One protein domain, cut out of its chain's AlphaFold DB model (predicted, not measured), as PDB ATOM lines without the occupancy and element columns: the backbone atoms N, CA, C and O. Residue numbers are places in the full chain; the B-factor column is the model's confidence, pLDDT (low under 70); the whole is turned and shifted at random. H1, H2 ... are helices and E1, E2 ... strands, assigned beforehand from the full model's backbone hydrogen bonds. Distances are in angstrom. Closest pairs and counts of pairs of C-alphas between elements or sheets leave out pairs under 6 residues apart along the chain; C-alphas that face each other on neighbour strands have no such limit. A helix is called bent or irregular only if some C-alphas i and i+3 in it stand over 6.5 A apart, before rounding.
ATOM      1  N   LEU A   5      40.275  21.677  21.436       85.19
ATOM      2  CA  LEU A   5      41.724  21.632  21.313       85.19
ATOM      3  C   LEU A   5      42.370  22.690  22.223       85.19
ATOM      4  O   LEU A   5      41.978  23.859  22.160       85.19
ATOM      5  N   ILE A   6      43.363  22.282  23.009       86.25
ATOM      6  CA  ILE A   6      44.331  23.155  23.696       86.25
ATOM      7  C   ILE A   6      45.680  23.112  22.955       86.25
ATOM      8  O   ILE A   6      45.806  22.387  21.969       86.25
ATOM      9  N   THR A   7      46.703  23.836  23.411       83.31
ATOM     10  CA  THR A   7      48.047  23.978  22.800       83.31
ATOM     11  C   THR A   7      48.081  24.742  21.475       83.31
ATOM     12  O   THR A   7      49.034  24.620  20.704       83.31
ATOM     13  N   LYS A   8      47.065  25.568  21.195       78.44
ATOM     14  CA  LYS A   8      46.965  26.309  19.920       78.44
ATOM     15  C   LYS A   8      48.141  27.257  19.686       78.44
ATOM     16  O   LYS A   8      48.538  27.449  18.539       78.44
ATOM     17  N   GLY A   9      48.719  27.799  20.760       70.25
ATOM     18  CA  GLY A   9      49.861  28.709  20.682       70.25
ATOM     19  C   GLY A   9      51.100  28.105  20.039       70.25
ATOM     20  O   GLY A   9      51.771  28.781  19.268       70.25
ATOM     21  N   LYS A  10      51.346  26.805  20.249       77.44
ATOM     22  CA  LYS A  10      52.505  26.125  19.654       77.44
ATOM     23  C   LYS A  10      52.427  26.096  18.121       77.44
ATOM     24  O   LYS A  10      53.443  26.246  17.453       77.44
ATOM     25  N   ILE A  11      51.220  25.966  17.560       78.75
ATOM     26  CA  ILE A  11      51.012  26.053  16.107       78.75
ATOM     27  C   ILE A  11      51.240  27.485  15.604       78.75
ATOM     28  O   ILE A  11      51.821  27.658  14.536       78.75
ATOM     29  N   ALA A  12      50.788  28.501  16.345       73.31
ATOM     30  CA  ALA A  12      50.967  29.898  15.944       73.31
ATOM     31  C   ALA A  12      52.456  30.260  15.816       73.31
ATOM     32  O   ALA A  12      52.858  30.819  14.794       73.31
ATOM     33  N   ASP A  13      53.272  29.855  16.794       76.38
ATOM     34  CA  ASP A  13      54.726  30.059  16.775       76.38
ATOM     35  C   ASP A  13      55.372  29.365  15.558       76.38
ATOM     36  O   ASP A  13      56.155  29.972  14.834       76.38
ATOM     37  N   TYR A  14      54.977  28.128  15.246       81.62
ATOM     38  CA  TYR A  14      55.523  27.387  14.102       81.62
ATOM     39  C   TYR A  14      55.168  27.980  12.740       81.62
ATOM     40  O   TYR A  14      55.990  27.992  11.823       81.62
ATOM     41  N   ILE A  15      53.932  28.454  12.595       76.94
ATOM     42  CA  ILE A  15      53.455  29.065  11.355       76.94
ATOM     43  C   ILE A  15      54.203  30.372  11.059       76.94
ATOM     44  O   ILE A  15      54.431  30.683   9.890       76.94
ATOM     45  N   LYS A  16      54.613  31.116  12.096       73.00
ATOM     46  CA  LYS A  16      55.414  32.339  11.949       73.00
ATOM     47  C   LYS A  16      56.717  32.077  11.188       73.00
ATOM     48  O   LYS A  16      57.084  32.866  10.321       73.00
ATOM     49  N   ASP A  17      57.356  30.944  11.465       75.19
ATOM     50  CA  ASP A  17      58.624  30.554  10.843       75.19
ATOM     51  C   ASP A  17      58.434  29.735   9.549       75.19
ATOM     52  O   ASP A  17      59.356  29.623   8.740       75.19
ATOM     53  N   ASN A  18      57.230  29.194   9.315       77.69
ATOM     54  CA  ASN A  18      56.890  28.329   8.179       77.69
ATOM     55  C   ASN A  18      55.606  28.811   7.490       77.69
ATOM     56  O   ASN A  18      54.533  28.215   7.622       77.69
ATOM     57  N   SER A  19      55.709  29.909   6.738       71.62
ATOM     58  CA  SER A  19      54.549  30.575   6.132       71.62
ATOM     59  C   SER A  19      53.722  29.663   5.213       71.62
ATOM     60  O   SER A  19      52.508  29.780   5.157       71.62
ATOM     61  N   ASP A  20      54.349  28.722   4.505       74.19
ATOM     62  CA  ASP A  20      53.657  27.765   3.630       74.19
ATOM     63  C   ASP A  20      52.819  26.731   4.406       74.19
ATOM     64  O   ASP A  20      51.860  26.171   3.870       74.19
ATOM     65  N   ALA A  21      53.135  26.518   5.685       78.69
ATOM     66  CA  ALA A  21      52.374  25.667   6.587       78.69
ATOM     67  C   ALA A  21      51.078  26.334   7.079       78.69
ATOM     68  O   ALA A  21      50.132  25.630   7.455       78.69
ATOM     69  N   TYR A  22      51.019  27.676   7.048       77.94
ATOM     70  CA  TYR A  22      49.902  28.488   7.545       77.94
ATOM     71  C   TYR A  22      48.564  27.930   7.073       77.94
ATOM     72  O   TYR A  22      47.678  27.619   7.870       77.94
ATOM     73  N   ALA A  23      48.434  27.748   5.760       78.12
ATOM     74  CA  ALA A  23      47.148  27.453   5.166       78.12
ATOM     75  C   ALA A  23      46.639  26.047   5.539       78.12
ATOM     76  O   ALA A  23      45.447  25.869   5.783       78.12
ATOM     77  N   TYR A  24      47.541  25.073   5.691       83.44
ATOM     78  CA  TYR A  24      47.196  23.715   6.113       83.44
ATOM     79  C   TYR A  24      46.816  23.644   7.596       83.44
ATOM     80  O   TYR A  24      45.791  23.050   7.944       83.44
ATOM     81  N   PHE A  25      47.606  24.267   8.476       84.19
ATOM     82  CA  PHE A  25      47.359  24.217   9.916       84.19
ATOM     83  C   PHE A  25      46.163  25.070  10.339       84.19
ATOM     84  O   PHE A  25      45.354  24.602  11.139       84.19
ATOM     85  N   VAL A  26      45.985  26.270   9.776       80.62
ATOM     86  CA  VAL A  26      44.810  27.114  10.058       80.62
ATOM     87  C   VAL A  26      43.533  26.444   9.559       80.62
ATOM     88  O   VAL A  26      42.546  26.398  10.299       80.62
ATOM     89  N   MET A  27      43.549  25.861   8.353       79.81
ATOM     90  CA  MET A  27      42.415  25.085   7.840       79.81
ATOM     91  C   MET A  27      42.091  23.917   8.775       79.81
ATOM     92  O   MET A  27      40.942  23.759   9.186       79.81
ATOM     93  N   TRP A  28      43.097  23.138   9.182       83.50
ATOM     94  CA  TRP A  28      42.897  22.025  10.105       83.50
ATOM     95  C   TRP A  28      42.341  22.479  11.461       83.50
ATOM     96  O   TRP A  28      41.394  21.875  11.962       83.50
ATOM     97  N   LEU A  29      42.878  23.556  12.039       81.12
ATOM     98  CA  LEU A  29      42.432  24.119  13.316       81.12
ATOM     99  C   LEU A  29      40.975  24.569  13.258       81.12
ATOM    100  O   LEU A  29      40.192  24.255  14.158       81.12
ATOM    101  N   LYS A  30      40.601  25.264  12.184       78.19
ATOM    102  CA  LYS A  30      39.230  25.710  11.939       78.19
ATOM    103  C   LYS A  30      38.281  24.519  11.769       78.19
ATOM    104  O   LYS A  30      37.218  24.498  12.384       78.19
ATOM    105  N   GLU A  31      38.685  23.491  11.029       76.75
ATOM    106  CA  GLU A  31      37.886  22.277  10.831       76.75
ATOM    107  C   GLU A  31      37.825  21.357  12.052       76.75
ATOM    108  O   GLU A  31      36.860  20.608  12.193       76.75
ATOM    109  N   SER A  32      38.830  21.388  12.930       75.12
ATOM    110  CA  SER A  32      38.959  20.454  14.058       75.12
ATOM    111  C   SER A  32      37.708  20.422  14.944       75.12
ATOM    112  O   SER A  32      37.275  19.347  15.350       75.12
ATOM    113  N   LYS A  33      37.064  21.581  15.137       70.50
ATOM    114  CA  LYS A  33      35.829  21.756  15.917       70.50
ATOM    115  C   LYS A  33      34.607  21.063  15.303       70.50
ATOM    116  O   LYS A  33      33.654  20.770  16.014       70.50
ATOM    117  N   TYR A  34      34.634  20.809  13.995       69.44
ATOM    118  CA  TYR A  34      33.548  20.196  13.223       69.44
ATOM    119  C   TYR A  34      33.839  18.746  12.840       69.44
ATOM    120  O   TYR A  34      33.006  18.089  12.213       69.44
ATOM    121  N   ARG A  35      35.021  18.226  13.191       66.56
ATOM    122  CA  ARG A  35      35.325  16.801  13.058       66.56
ATOM    123  C   ARG A  35      34.567  16.057  14.152       66.56
ATOM    124  O   ARG A  35      35.138  15.703  15.178       66.56
ATOM    125  N   ASP A  36      33.275  15.826  13.923       55.38
ATOM    126  CA  ASP A  36      32.481  14.902  14.725       55.38
ATOM    127  C   ASP A  36      33.163  13.535  14.676       55.38
ATOM    128  O   ASP A  36      33.188  12.855  13.649       55.38
ATOM    129  N   ARG A  37      33.761  13.141  15.798       58.62
ATOM    130  CA  ARG A  37      34.244  11.781  16.001       58.62
ATOM    131  C   ARG A  37      33.409  11.122  17.086       58.62
ATOM    132  O   ARG A  37      33.873  11.028  18.218       58.62
ATOM    133  N   PRO A  38      32.216  10.603  16.773       48.25
ATOM    134  CA  PRO A  38      31.736   9.447  17.491       48.25
ATOM    135  C   PRO A  38      32.511   8.253  16.923       48.25
ATOM    136  O   PRO A  38      32.014   7.526  16.071       48.25
ATOM    137  N   ARG A  39      33.776   8.071  17.326       50.50
ATOM    138  CA  ARG A  39      34.262   6.691  17.363       50.50
ATOM    139  C   ARG A  39      33.608   6.112  18.596       50.50
ATOM    140  O   ARG A  39      33.643   6.756  19.645       50.50
ATOM    141  N   HIS A  40      32.899   5.006  18.407       48.69
ATOM    142  CA  HIS A  40      32.294   4.261  19.492       48.69
ATOM    143  C   HIS A  40      33.292   4.215  20.648       48.69
ATOM    144  O   HIS A  40      34.490   4.019  20.442       48.69
ATOM    145  N   LEU A  41      32.793   4.580  21.828       51.34
ATOM    146  CA  LEU A  41      33.485   4.448  23.097       51.34
ATOM    147  C   LEU A  41      33.695   2.947  23.292       51.34
ATOM    148  O   LEU A  41      32.894   2.300  23.962       51.34
ATOM    149  N   ASP A  42      34.666   2.367  22.599       48.91
ATOM    150  CA  ASP A  42      34.958   0.960  22.775       48.91
ATOM    151  C   ASP A  42      35.447   0.815  24.214       48.91
ATOM    152  O   ASP A  42      36.281   1.592  24.697       48.91
ATOM    153  N   ALA A  43      34.888  -0.176  24.906       47.50
ATOM    154  CA  ALA A  43      35.234  -0.551  26.274       47.50
ATOM    155  C   ALA A  43      36.739  -0.870  26.459       47.50
ATOM    156  O   ALA A  43      37.194  -1.060  27.583       47.50
ATOM    157  N   ASP A  44      37.509  -0.856  25.366       55.41
ATOM    158  CA  ASP A  44      38.924  -1.190  25.245       55.41
ATOM    159  C   ASP A  44      39.874   0.026  25.334       55.41
ATOM    160  O   ASP A  44      41.048  -0.086  24.983       55.41
ATOM    161  N   THR A  45      39.421   1.193  25.820       63.19
ATOM    162  CA  THR A  45      40.317   2.313  26.209       63.19
ATOM    163  C   THR A  45      40.288   2.547  27.727       63.19
ATOM    164  O   THR A  45      39.612   3.464  28.197       63.19
ATOM    165  N   PRO A  46      41.009   1.735  28.529       62.59
ATOM    166  CA  PRO A  46      40.934   1.776  29.995       62.59
ATOM    167  C   PRO A  46      41.330   3.130  30.597       62.59
ATOM    168  O   PRO A  46      40.826   3.525  31.647       62.59
ATOM    169  N   ASP A  47      42.236   3.852  29.938       70.75
ATOM    170  CA  ASP A  47      42.718   5.168  30.358       70.75
ATOM    171  C   ASP A  47      41.967   6.325  29.679       70.75
ATOM    172  O   ASP A  47      42.363   7.477  29.836       70.75
ATOM    173  N   GLY A  48      40.900   6.033  28.921       72.62
ATOM    174  CA  GLY A  48      40.028   7.019  28.281       72.62
ATOM    175  C   GLY A  48      40.750   7.996  27.357       72.62
ATOM    176  O   GLY A  48      40.229   9.085  27.079       72.62
ATOM    177  N   THR A  49      41.946   7.638  26.879       77.50
ATOM    178  CA  THR A  49      42.702   8.480  25.962       77.50
ATOM    179  C   THR A  49      42.944   7.826  24.614       77.50
ATOM    180  O   THR A  49      43.082   6.615  24.482       77.50
ATOM    181  N   ILE A  50      42.947   8.650  23.566       77.31
ATOM    182  CA  ILE A  50      43.091   8.190  22.185       77.31
ATOM    183  C   ILE A  50      44.139   9.039  21.484       77.31
ATOM    184  O   ILE A  50      44.028  10.264  21.414       77.31
ATOM    185  N   MET A  51      45.128   8.371  20.900       78.88
ATOM    186  CA  MET A  51      46.125   8.992  20.037       78.88
ATOM    187  C   MET A  51      45.591   9.086  18.612       78.88
ATOM    188  O   MET A  51      45.043   8.128  18.059       78.88
ATOM    189  N   ILE A  52      45.736  10.254  17.997       79.69
ATOM    190  CA  ILE A  52      45.305  10.491  16.626       79.69
ATOM    191  C   ILE A  52      46.442  11.134  15.858       79.69
ATOM    192  O   ILE A  52      46.940  12.184  16.243       79.69
ATOM    193  N   SER A  53      46.779  10.538  14.720       79.94
ATOM    194  CA  SER A  53      47.669  11.115  13.720       79.94
ATOM    195  C   SER A  53      46.921  11.356  12.414       79.94
ATOM    196  O   SER A  53      46.030  10.584  12.054       79.94
ATOM    197  N   GLY A  54      47.300  12.394  11.679       81.62
ATOM    198  CA  GLY A  54      46.797  12.619  10.330       81.62
ATOM    199  C   GLY A  54      47.708  13.523   9.517       81.62
ATOM    200  O   GLY A  54      48.217  14.520  10.024       81.62
ATOM    201  N   GLN A  55      47.877  13.172   8.247       84.94
ATOM    202  CA  GLN A  55      48.452  14.056   7.241       84.94
ATOM    203  C   GLN A  55      47.448  15.163   6.888       84.94
ATOM    204  O   GLN A  55      46.231  14.944   6.899       84.94
ATOM    205  N   LEU A  56      47.949  16.364   6.607       83.75
ATOM    206  CA  LEU A  56      47.129  17.524   6.274       83.75
ATOM    207  C   LEU A  56      46.961  17.645   4.757       83.75
ATOM    208  O   LEU A  56      47.786  18.254   4.076       83.75
ATOM    209  N   GLY A  57      45.884  17.065   4.227       75.94
ATOM    210  CA  GLY A  57      45.609  17.083   2.787       75.94
ATOM    211  C   GLY A  57      46.706  16.375   1.984       75.94
ATOM    212  O   GLY A  57      47.283  15.394   2.451       75.94
ATOM    213  N   ALA A  58      47.023  16.891   0.799       75.81
ATOM    214  CA  ALA A  58      48.113  16.416  -0.053       75.81
ATOM    215  C   ALA A  58      49.499  16.982   0.335       75.81
ATOM    216  O   ALA A  58      50.464  16.814  -0.412       75.81
ATOM    217  N   SER A  59      49.619  17.674   1.475       81.06
ATOM    218  CA  SER A  59      50.891  18.247   1.939       81.06
ATOM    219  C   SER A  59      51.787  17.218   2.632       81.06
ATOM    220  O   SER A  59      51.352  16.125   2.981       81.06
ATOM    221  N   ASN A  60      53.042  17.581   2.894       85.62
ATOM    222  CA  ASN A  60      53.948  16.805   3.743       85.62
ATOM    223  C   ASN A  60      53.773  17.102   5.244       85.62
ATOM    224  O   ASN A  60      54.564  16.591   6.040       85.62
ATOM    225  N   TYR A  61      52.789  17.918   5.631       89.00
ATOM    226  CA  TYR A  61      52.528  18.264   7.022       89.00
ATOM    227  C   TYR A  61      51.701  17.186   7.716       89.00
ATOM    228  O   TYR A  61      50.746  16.632   7.167       89.00
ATOM    229  N   VAL A  62      52.065  16.909   8.959       88.19
ATOM    230  CA  VAL A  62      51.435  15.927   9.831       88.19
ATOM    231  C   VAL A  62      51.081  16.609  11.139       88.19
ATOM    232  O   VAL A  62      51.809  17.468  11.632       88.19
ATOM    233  N   ILE A  63      49.958  16.198  11.712       88.56
ATOM    234  CA  ILE A  63      49.583  16.547  13.073       88.56
ATOM    235  C   ILE A  63      49.270  15.289  13.870       88.56
ATOM    236  O   ILE A  63      48.637  14.350  13.375       88.56
ATOM    237  N   LYS A  64      49.710  15.283  15.125       87.00
ATOM    238  CA  LYS A  64      49.423  14.251  16.109       87.00
ATOM    239  C   LYS A  64      48.912  14.888  17.377       87.00
ATOM    240  O   LYS A  64      49.502  15.837  17.880       87.00
ATOM    241  N   TYR A  65      47.829  14.353  17.905       86.38
ATOM    242  CA  TYR A  65      47.198  14.873  19.103       86.38
ATOM    243  C   TYR A  65      46.606  13.740  19.927       86.38
ATOM    244  O   TYR A  65      46.212  12.697  19.395       86.38
ATOM    245  N   LYS A  66      46.565  13.957  21.236       86.50
ATOM    246  CA  LYS A  66      45.968  13.042  22.199       86.50
ATOM    247  C   LYS A  66      44.631  13.605  22.621       86.50
ATOM    248  O   LYS A  66      44.525  14.800  22.877       86.50
ATOM    249  N   VAL A  67      43.618  12.758  22.682       86.06
ATOM    250  CA  VAL A  67      42.273  13.103  23.143       86.06
ATOM    251  C   VAL A  67      42.056  12.463  24.499       86.06
ATOM    252  O   VAL A  67      42.326  11.278  24.638       86.06
ATOM    253  N   ASN A  68      41.533  13.222  25.455       87.06
ATOM    254  CA  ASN A  68      40.905  12.708  26.665       87.06
ATOM    255  C   ASN A  68      39.386  12.772  26.456       87.06
ATOM    256  O   ASN A  68      38.820  13.854  26.252       87.06
ATOM    257  N   ILE A  69      38.732  11.610  26.466       81.94
ATOM    258  CA  ILE A  69      37.301  11.498  26.154       81.94
ATOM    259  C   ILE A  69      36.418  12.040  27.280       81.94
ATOM    260  O   ILE A  69      35.367  12.618  27.002       81.94
ATOM    261  N   TRP A  70      36.854  11.908  28.535       84.56
ATOM    262  CA  TRP A  70      36.096  12.351  29.704       84.56
ATOM    263  C   TRP A  70      36.039  13.876  29.780       84.56
ATOM    264  O   TRP A  70      34.961  14.453  29.905       84.56
ATOM    265  N   HIS A  71      37.182  14.533  29.579       87.94
ATOM    266  CA  HIS A  71      37.289  15.991  29.532       87.94
ATOM    267  C   HIS A  71      36.927  16.583  28.166       87.94
ATOM    268  O   HIS A  71      36.965  17.806  28.001       87.94
ATOM    269  N   LYS A  72      36.638  15.741  27.161       86.50
ATOM    270  CA  LYS A  72      36.346  16.138  25.769       86.50
ATOM    271  C   LYS A  72      37.383  17.120  25.226       86.50
ATOM    272  O   LYS A  72      37.054  18.099  24.559       86.50
ATOM    273  N   THR A  73      38.639  16.886  25.573       87.88
ATOM    274  CA  THR A  73      39.735  17.811  25.302       87.88
ATOM    275  C   THR A  73      40.830  17.085  24.546       87.88
ATOM    276  O   THR A  73      41.032  15.888  24.733       87.88
ATOM    277  N   ALA A  74      41.527  17.798  23.674       88.38
ATOM    278  CA  ALA A  74      42.680  17.297  22.958       88.38
ATOM    279  C   ALA A  74      43.863  18.246  23.104       88.38
ATOM    280  O   ALA A  74      43.672  19.458  23.062       88.38
ATOM    281  N   TYR A  75      45.076  17.709  23.190       87.81
ATOM    282  CA  TYR A  75      46.303  18.494  23.071       87.81
ATOM    283  C   TYR A  75      47.177  17.951  21.946       87.81
ATOM    284  O   TYR A  75      47.137  16.760  21.622       87.81
ATOM    285  N   ILE A  76      47.959  18.832  21.331       86.69
ATOM    286  CA  ILE A  76      48.827  18.491  20.212       86.69
ATOM    287  C   ILE A  76      50.149  17.962  20.760       86.69
ATOM    288  O   ILE A  76      50.809  18.609  21.568       86.69
ATOM    289  N   ILE A  77      50.527  16.781  20.293       85.50
ATOM    290  CA  ILE A  77      51.781  16.109  20.640       85.50
ATOM    291  C   ILE A  77      52.871  16.510  19.660       85.50
ATOM    292  O   ILE A  77      54.002  16.770  20.046       85.50
ATOM    293  N   PHE A  78      52.518  16.544  18.378       86.69
ATOM    294  CA  PHE A  78      53.442  16.877  17.313       86.69
ATOM    295  C   PHE A  78      52.697  17.575  16.182       86.69
ATOM    296  O   PHE A  78      51.572  17.206  15.834       86.69
ATOM    297  N   PHE A  79      53.351  18.551  15.574       88.62
ATOM    298  CA  PHE A  79      52.974  19.120  14.295       88.62
ATOM    299  C   PHE A  79      54.259  19.471  13.544       88.62
ATOM    300  O   PHE A  79      55.264  19.818  14.160       88.62
ATOM    301  N   GLY A  80      54.231  19.362  12.224       88.06
ATOM    302  CA  GLY A  80      55.374  19.690  11.378       88.06
ATOM    303  C   GLY A  80      55.369  18.862  10.109       88.06
ATOM    304  O   GLY A  80      54.394  18.177   9.797       88.06
ATOM    305  N   THR A  81      56.448  18.922   9.350       88.81
ATOM    306  CA  THR A  81      56.651  18.061   8.188       88.81
ATOM    307  C   THR A  81      56.899  16.611   8.607       88.81
ATOM    308  O   THR A  81      57.395  16.315   9.695       88.81
ATOM    309  N   ARG A  82      56.647  15.673   7.692       83.19
ATOM    310  CA  ARG A  82      56.971  14.250   7.880       83.19
ATOM    311  C   ARG A  82      58.454  14.008   8.188       83.19
ATOM    312  O   ARG A  82      58.786  13.046   8.870       83.19
ATOM    313  N   LYS A  83      59.348  14.872   7.691       87.44
ATOM    314  CA  LYS A  83      60.789  14.798   7.971       87.44
ATOM    315  C   LYS A  83      61.089  15.186   9.419       87.44
ATOM    316  O   LYS A  83      61.836  14.480  10.087       87.44
ATOM    317  N   GLU A 137      50.755  36.213   1.570       45.00
ATOM    318  CA  GLU A 137      49.481  36.802   2.036       45.00
ATOM    319  C   GLU A 137      48.891  35.995   3.194       45.00
ATOM    320  O   GLU A 137      47.935  35.229   3.050       45.00
ATOM    321  N   HIS A 138      49.502  36.140   4.364       50.53
ATOM    322  CA  HIS A 138      48.952  35.626   5.610       50.53
ATOM    323  C   HIS A 138      48.846  36.792   6.582       50.53
ATOM    324  O   HIS A 138      49.843  37.459   6.850       50.53
ATOM    325  N   GLU A 139      47.631  37.062   7.065       48.28
ATOM    326  CA  GLU A 139      47.441  37.946   8.212       48.28
ATOM    327  C   GLU A 139      48.287  37.397   9.366       48.28
ATOM    328  O   GLU A 139      48.203  36.209   9.698       48.28
ATOM    329  N   GLU A 140      49.140  38.243   9.942       46.69
ATOM    330  CA  GLU A 140      49.913  37.866  11.120       46.69
ATOM    331  C   GLU A 140      48.957  37.470  12.251       46.69
ATOM    332  O   GLU A 140      47.879  38.046  12.420       46.69
ATOM    333  N   PHE A 141      49.353  36.477  13.051       48.56
ATOM    334  CA  PHE A 141      48.679  36.237  14.321       48.56
ATOM    335  C   PHE A 141      48.824  37.502  15.169       48.56
ATOM    336  O   PHE A 141      49.913  37.811  15.647       48.56
ATOM    337  N   ILE A 142      47.729  38.245  15.334       43.41
ATOM    338  CA  ILE A 142      47.708  39.413  16.209       43.41
ATOM    339  C   ILE A 142      47.705  38.892  17.642       43.41
ATOM    340  O   ILE A 142      46.673  38.466  18.166       43.41
ATOM    341  N   PHE A 143      48.875  38.920  18.269       45.09
ATOM    342  CA  PHE A 143      48.994  38.795  19.712       45.09
ATOM    343  C   PHE A 143      48.583  40.146  20.308       45.09
ATOM    344  O   PHE A 143      49.190  41.154  19.955       45.09
ATOM    345  N   PRO A 144      47.535  40.229  21.140       42.97
ATOM    346  CA  PRO A 144      47.167  41.500  21.751       42.97
ATOM    347  C   PRO A 144      48.326  42.028  22.611       42.97
ATOM    348  O   PRO A 144      48.811  41.317  23.489       42.97
ATOM    349  N   ASP A 145      48.731  43.282  22.382       40.72
ATOM    350  CA  ASP A 145      49.864  43.938  23.063       40.72
ATOM    351  C   ASP A 145      49.665  44.099  24.581       40.72
ATOM    352  O   ASP A 145      50.616  44.373  25.320       40.72
ATOM    353  N   HIS A 146      48.430  43.960  25.073       44.56
ATOM    354  CA  HIS A 146      48.080  44.169  26.474       44.56
ATOM    355  C   HIS A 146      47.208  43.015  26.985       44.56
ATOM    356  O   HIS A 146      46.052  42.849  26.588       44.56
ATOM    357  N   ILE A 147      47.787  42.219  27.885       51.22
ATOM    358  CA  ILE A 147      47.094  41.220  28.694       51.22
ATOM    359  C   ILE A 147      46.238  41.982  29.711       51.22
ATOM    360  O   ILE A 147      46.757  42.715  30.548       51.22
ATOM    361  N   ASN A 148      44.917  41.862  29.604       53.47
ATOM    362  CA  ASN A 148      44.000  42.414  30.598       53.47
ATOM    363  C   ASN A 148      44.217  41.686  31.941       53.47
ATOM    364  O   ASN A 148      44.411  40.470  31.938       53.47
ATOM    365  N   ASN A 149      44.125  42.392  33.073       57.34
ATOM    366  CA  ASN A 149      44.376  41.839  34.420       57.34
ATOM    367  C   ASN A 149      43.468  40.652  34.817       57.34
ATOM    368  O   ASN A 149      43.747  39.992  35.813       57.34
ATOM    369  N   ASP A 150      42.426  40.340  34.042       69.88
ATOM    370  CA  ASP A 150      41.447  39.285  34.336       69.88
ATOM    371  C   ASP A 150      41.728  37.942  33.624       69.88
ATOM    372  O   ASP A 150      40.868  37.058  33.603       69.88
ATOM    373  N   LEU A 151      42.898  37.764  32.993       78.12
ATOM    374  CA  LEU A 151      43.242  36.475  32.381       78.12
ATOM    375  C   LEU A 151      43.592  35.402  33.426       78.12
ATOM    376  O   LEU A 151      44.211  35.714  34.444       78.12
ATOM    377  N   PRO A 152      43.292  34.116  33.141       81.00
ATOM    378  CA  PRO A 152      43.670  32.998  34.009       81.00
ATOM    379  C   PRO A 152      45.170  32.894  34.303       81.00
ATOM    380  O   PRO A 152      45.538  32.373  35.349       81.00
ATOM    381  N   PHE A 170      47.243  14.210  31.947       88.50
ATOM    382  CA  PHE A 170      46.176  14.179  30.938       88.50
ATOM    383  C   PHE A 170      45.411  12.850  30.859       88.50
ATOM    384  O   PHE A 170      44.301  12.810  30.331       88.50
ATOM    385  N   ASN A 171      45.993  11.767  31.379       86.94
ATOM    386  CA  ASN A 171      45.395  10.431  31.443       86.94
ATOM    387  C   ASN A 171      44.664  10.150  32.768       86.94
ATOM    388  O   ASN A 171      44.292   9.007  33.022       86.94
ATOM    389  N   ALA A 172      44.482  11.161  33.626       88.31
ATOM    390  CA  ALA A 172      43.783  10.998  34.894       88.31
ATOM    391  C   ALA A 172      42.376  10.414  34.683       88.31
ATOM    392  O   ALA A 172      41.630  10.856  33.802       88.31
ATOM    393  N   GLN A 173      42.030   9.418  35.501       87.38
ATOM    394  CA  GLN A 173      40.745   8.722  35.452       87.38
ATOM    395  C   GLN A 173      39.709   9.410  36.353       87.38
ATOM    396  O   GLN A 173      40.083   9.942  37.403       87.38
ATOM    397  N   PRO A 174      38.410   9.374  36.001       87.31
ATOM    398  CA  PRO A 174      37.351   9.935  36.836       87.31
ATOM    399  C   PRO A 174      37.414   9.443  38.289       87.31
ATOM    400  O   PRO A 174      37.600   8.254  38.537       87.31
ATOM    401  N   GLY A 175      37.231  10.359  39.245       87.94
ATOM    402  CA  GLY A 175      37.269  10.054  40.682       87.94
ATOM    403  C   GLY A 175      38.660  10.095  41.330       87.94
ATOM    404  O   GLY A 175      38.772   9.806  42.518       87.94
ATOM    405  N   THR A 176      39.705  10.459  40.582       91.94
ATOM    406  CA  THR A 176      41.054  10.719  41.121       91.94
ATOM    407  C   THR A 176      41.259  12.205  41.428       91.94
ATOM    408  O   THR A 176      40.608  13.064  40.831       91.94
ATOM    409  N   ASN A 177      42.193  12.531  42.328       95.00
ATOM    410  CA  ASN A 177      42.550  13.928  42.612       95.00
ATOM    411  C   ASN A 177      43.132  14.612  41.368       95.00
ATOM    412  O   ASN A 177      42.840  15.775  41.097       95.00
ATOM    413  N   GLU A 178      43.911  13.871  40.579       94.12
ATOM    414  CA  GLU A 178      44.484  14.338  39.323       94.12
ATOM    415  C   GLU A 178      43.406  14.683  38.287       94.12
ATOM    416  O   GLU A 178      43.618  15.562  37.457       94.12
ATOM    417  N   PHE A 179      42.238  14.033  38.320       92.38
ATOM    418  CA  PHE A 179      41.134  14.333  37.405       92.38
ATOM    419  C   PHE A 179      40.476  15.681  37.716       92.38
ATOM    420  O   PHE A 179      40.205  16.467  36.807       92.38
ATOM    421  N   GLU A 180      40.261  15.973  38.998       95.69
ATOM    422  CA  GLU A 180      39.733  17.265  39.449       95.69
ATOM    423  C   GLU A 180      40.743  18.398  39.198       95.69
ATOM    424  O   GLU A 180      40.388  19.483  38.717       95.69
ATOM    425  N   GLU A 181      42.032  18.127  39.439       96.50
ATOM    426  CA  GLU A 181      43.120  19.040  39.085       96.50
ATOM    427  C   GLU A 181      43.133  19.316  37.574       96.50
ATOM    428  O   GLU A 181      43.135  20.475  37.151       96.50
ATOM    429  N   LEU A 182      43.070  18.264  36.748       94.56
ATOM    430  CA  LEU A 182      43.049  18.384  35.294       94.56
ATOM    431  C   LEU A 182      41.836  19.186  34.817       94.56
ATOM    432  O   LEU A 182      41.991  20.073  33.980       94.56
ATOM    433  N   THR A 183      40.646  18.937  35.368       95.00
ATOM    434  CA  THR A 183      39.430  19.699  35.044       95.00
ATOM    435  C   THR A 183      39.648  21.199  35.255       95.00
ATOM    436  O   THR A 183      39.325  22.010  34.379       95.00
ATOM    437  N   THR A 184      40.254  21.564  36.387       96.31
ATOM    438  CA  THR A 184      40.553  22.956  36.740       96.31
ATOM    439  C   THR A 184      41.569  23.570  35.778       96.31
ATOM    440  O   THR A 184      41.307  24.622  35.188       96.31
ATOM    441  N   LEU A 185      42.696  22.889  35.550       95.25
ATOM    442  CA  LEU A 185      43.756  23.355  34.652       95.25
ATOM    443  C   LEU A 185      43.247  23.547  33.222       95.25
ATOM    444  O   LEU A 185      43.503  24.579  32.605       95.25
ATOM    445  N   LEU A 186      42.484  22.585  32.696       94.06
ATOM    446  CA  LEU A 186      41.940  22.666  31.343       94.06
ATOM    447  C   LEU A 186      41.004  23.863  31.176       94.06
ATOM    448  O   LEU A 186      41.045  24.511  30.132       94.06
ATOM    449  N   SER A 187      40.185  24.177  32.182       93.00
ATOM    450  CA  SER A 187      39.305  25.349  32.154       93.00
ATOM    451  C   SER A 187      40.103  26.655  32.036       93.00
ATOM    452  O   SER A 187      39.842  27.470  31.146       93.00
ATOM    453  N   LEU A 188      41.140  26.816  32.866       92.31
ATOM    454  CA  LEU A 188      42.010  27.997  32.874       92.31
ATOM    455  C   LEU A 188      42.799  28.140  31.561       92.31
ATOM    456  O   LEU A 188      42.790  29.206  30.945       92.31
ATOM    457  N   ILE A 189      43.403  27.047  31.079       91.31
ATOM    458  CA  ILE A 189      44.126  26.986  29.799       91.31
ATOM    459  C   ILE A 189      43.218  27.398  28.642       91.31
ATOM    460  O   ILE A 189      43.601  28.232  27.825       91.31
ATOM    461  N   LYS A 190      41.999  26.860  28.572       89.50
ATOM    462  CA  LYS A 190      41.041  27.205  27.513       89.50
ATOM    463  C   LYS A 190      40.639  28.673  27.560       89.50
ATOM    464  O   LYS A 190      40.540  29.293  26.498       89.50
ATOM    465  N   GLY A 191      40.413  29.215  28.757       87.81
ATOM    466  CA  GLY A 191      40.101  30.629  28.958       87.81
ATOM    467  C   GLY A 191      41.231  31.529  28.462       87.81
ATOM    468  O   GLY A 191      40.994  32.411  27.636       87.81
ATOM    469  N   TYR A 192      42.465  31.241  28.884       86.81
ATOM    470  CA  TYR A 192      43.654  31.967  28.446       86.81
ATOM    471  C   TYR A 192      43.846  31.880  26.928       86.81
ATOM    472  O   TYR A 192      43.937  32.901  26.246       86.81
ATOM    473  N   GLU A 193      43.823  30.669  26.363       85.44
ATOM    474  CA  GLU A 193      44.032  30.478  24.930       85.44
ATOM    475  C   GLU A 193      42.954  31.140  24.077       85.44
ATOM    476  O   GLU A 193      43.254  31.637  22.997       85.44
ATOM    477  N   SER A 194      41.698  31.150  24.524       83.12
ATOM    478  CA  SER A 194      40.608  31.775  23.765       83.12
ATOM    479  C   SER A 194      40.698  33.300  23.764       83.12
ATOM    480  O   SER A 194      40.248  33.934  22.810       83.12
ATOM    481  N   ALA A 195      41.278  33.886  24.814       81.06
ATOM    482  CA  ALA A 195      41.501  35.322  24.899       81.06
ATOM    483  C   ALA A 195      42.725  35.772  24.086       81.06
ATOM    484  O   ALA A 195      42.661  36.797  23.406       81.06
ATOM    485  N   ILE A 196      43.810  34.992  24.138       77.56
ATOM    486  CA  ILE A 196      45.093  35.323  23.506       77.56
ATOM    487  C   ILE A 196      45.147  34.883  22.040       77.56
ATOM    488  O   ILE A 196      45.536  35.664  21.174       77.56
ATOM    489  N   PHE A 197      44.739  33.651  21.730       70.75
ATOM    490  CA  PHE A 197      44.839  33.095  20.380       70.75
ATOM    491  C   PHE A 197      43.549  33.329  19.600       70.75
ATOM    492  O   PHE A 197      42.672  32.464  19.498       70.75
TER     493      PHE A 197
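What this domain is: This is residues 5 to 83, 137 to 152 and 170 to 197 of the 268 residues of the protein "Antitoxin component HigA of HigAB toxin-antitoxin module" of Mucilaginibacter gracilis (UniProt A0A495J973). A small, twisted sheet of three strands, E1, E2 and E3, has a helical hairpin, H1 and H2, grazing it, while a longer helix, H3, is set off from the sheet and comes near H1. Residues 34 to 40, in the long link from H2 to E1, stick out, and residues 137 to 152 make a separate run far from the mean of the C-alphas. The printed part has 123 residues, with three named helices and three named strands in the order H1 H2 E1 E2 E3 H3; the sheet's order is E1 E2 E3, antiparallel throughout, and the class is mixed, helices and strands. The whole is only just compact, close to loose, with a radius of gyration of the C-alphas of 16.1 A and spans of 48 by 42 by 25 A.

Where its parts are: Begin with the sheet: find C-alpha 49 at (42.702, 8.480, 25.962), where E1 starts, residues 49 to 55. E2, residues 61 to 68, runs back over 23.5 A, and E3, residues 73 to 81, the longest strand, covers 24.1 A. Go back to C-alpha 8 at (46.965, 26.309, 19.920) for the start of H1, residues 8 to 17, 15.4 A long. H2, residues 19 to 32, is 20.2 A long; it is irregular, but only just, with C-alphas 20 and 23 6.7 A apart. Last comes H3, residues 177 to 196, the longest helix at 28.8 A, which ends at C-alpha 196 at (45.093, 35.323, 23.506).

How they stand to each other: Look first along E2, the inner strand; E1 and E3 are the edge strands. The three make a meander, each strand the antiparallel neighbour of the one before, and both E1 with E2 and E2 with E3 are hairpins. E1 and E2 run at 166 degrees, with N 52 and O 65 within hydrogen-bond range at 2.9 A. E2 and E3 run at 162 degrees, with N 64 and O 78 at 2.8 A and N 77 and O 64 at 2.8 A. H1 is on the sheet but only grazes it, with its residues 8 to 15; its closest C-alphas to E3 are those of Ile 11 and Phe 79, 7.4 A apart. H2 is on the sheet too and only grazes it, with residues 21 to 28; its closest C-alphas to E2 are those of Ala 21 and Tyr 61, 7.4 A apart. H1 and H2 form a helical hairpin: they touch, H2 with residues 21 to 25 alone, at a shallow tilt of 20 degrees, opposite ways, and their closest C-alphas are those of Ile 15 and Tyr 22, 5.2 A apart. H3 is not on the sheet, but only just, with 4 pairs of C-alphas within 10 A. It is close to H1 but not clearly touching, at a steep tilt of 45 degrees, the same way; their closest C-alphas are those of Lys 8 and Glu 193, 7.1 A apart. H2, E1 and E2 are each apart from H3. In H3 every O i to N i+4 pair is within hydrogen-bond range; in H1 5 of 6 are, and in H2 8 of 10.

The domain as a whole: The two C-alphas farthest apart are those of Glu 137 and Gly 175, at 48.6 A. Look for two cuts: residues 84 to 136 are not printed, with a gap of 25.4 A from C-alpha 83 to C-alpha 137, and residues 153 to 169 are not printed, with 19.2 A from C-alpha 152 to C-alpha 170. The link from E3 to H3 runs across these cuts. The link from H2 to E1, 16 residues, is long; those from H1 to H2, E1 to E2 and E2 to E3 are tight. The mean pLDDT of the printed part is 76.8, and residues 34 to 46 and 137 to 150 are under 70.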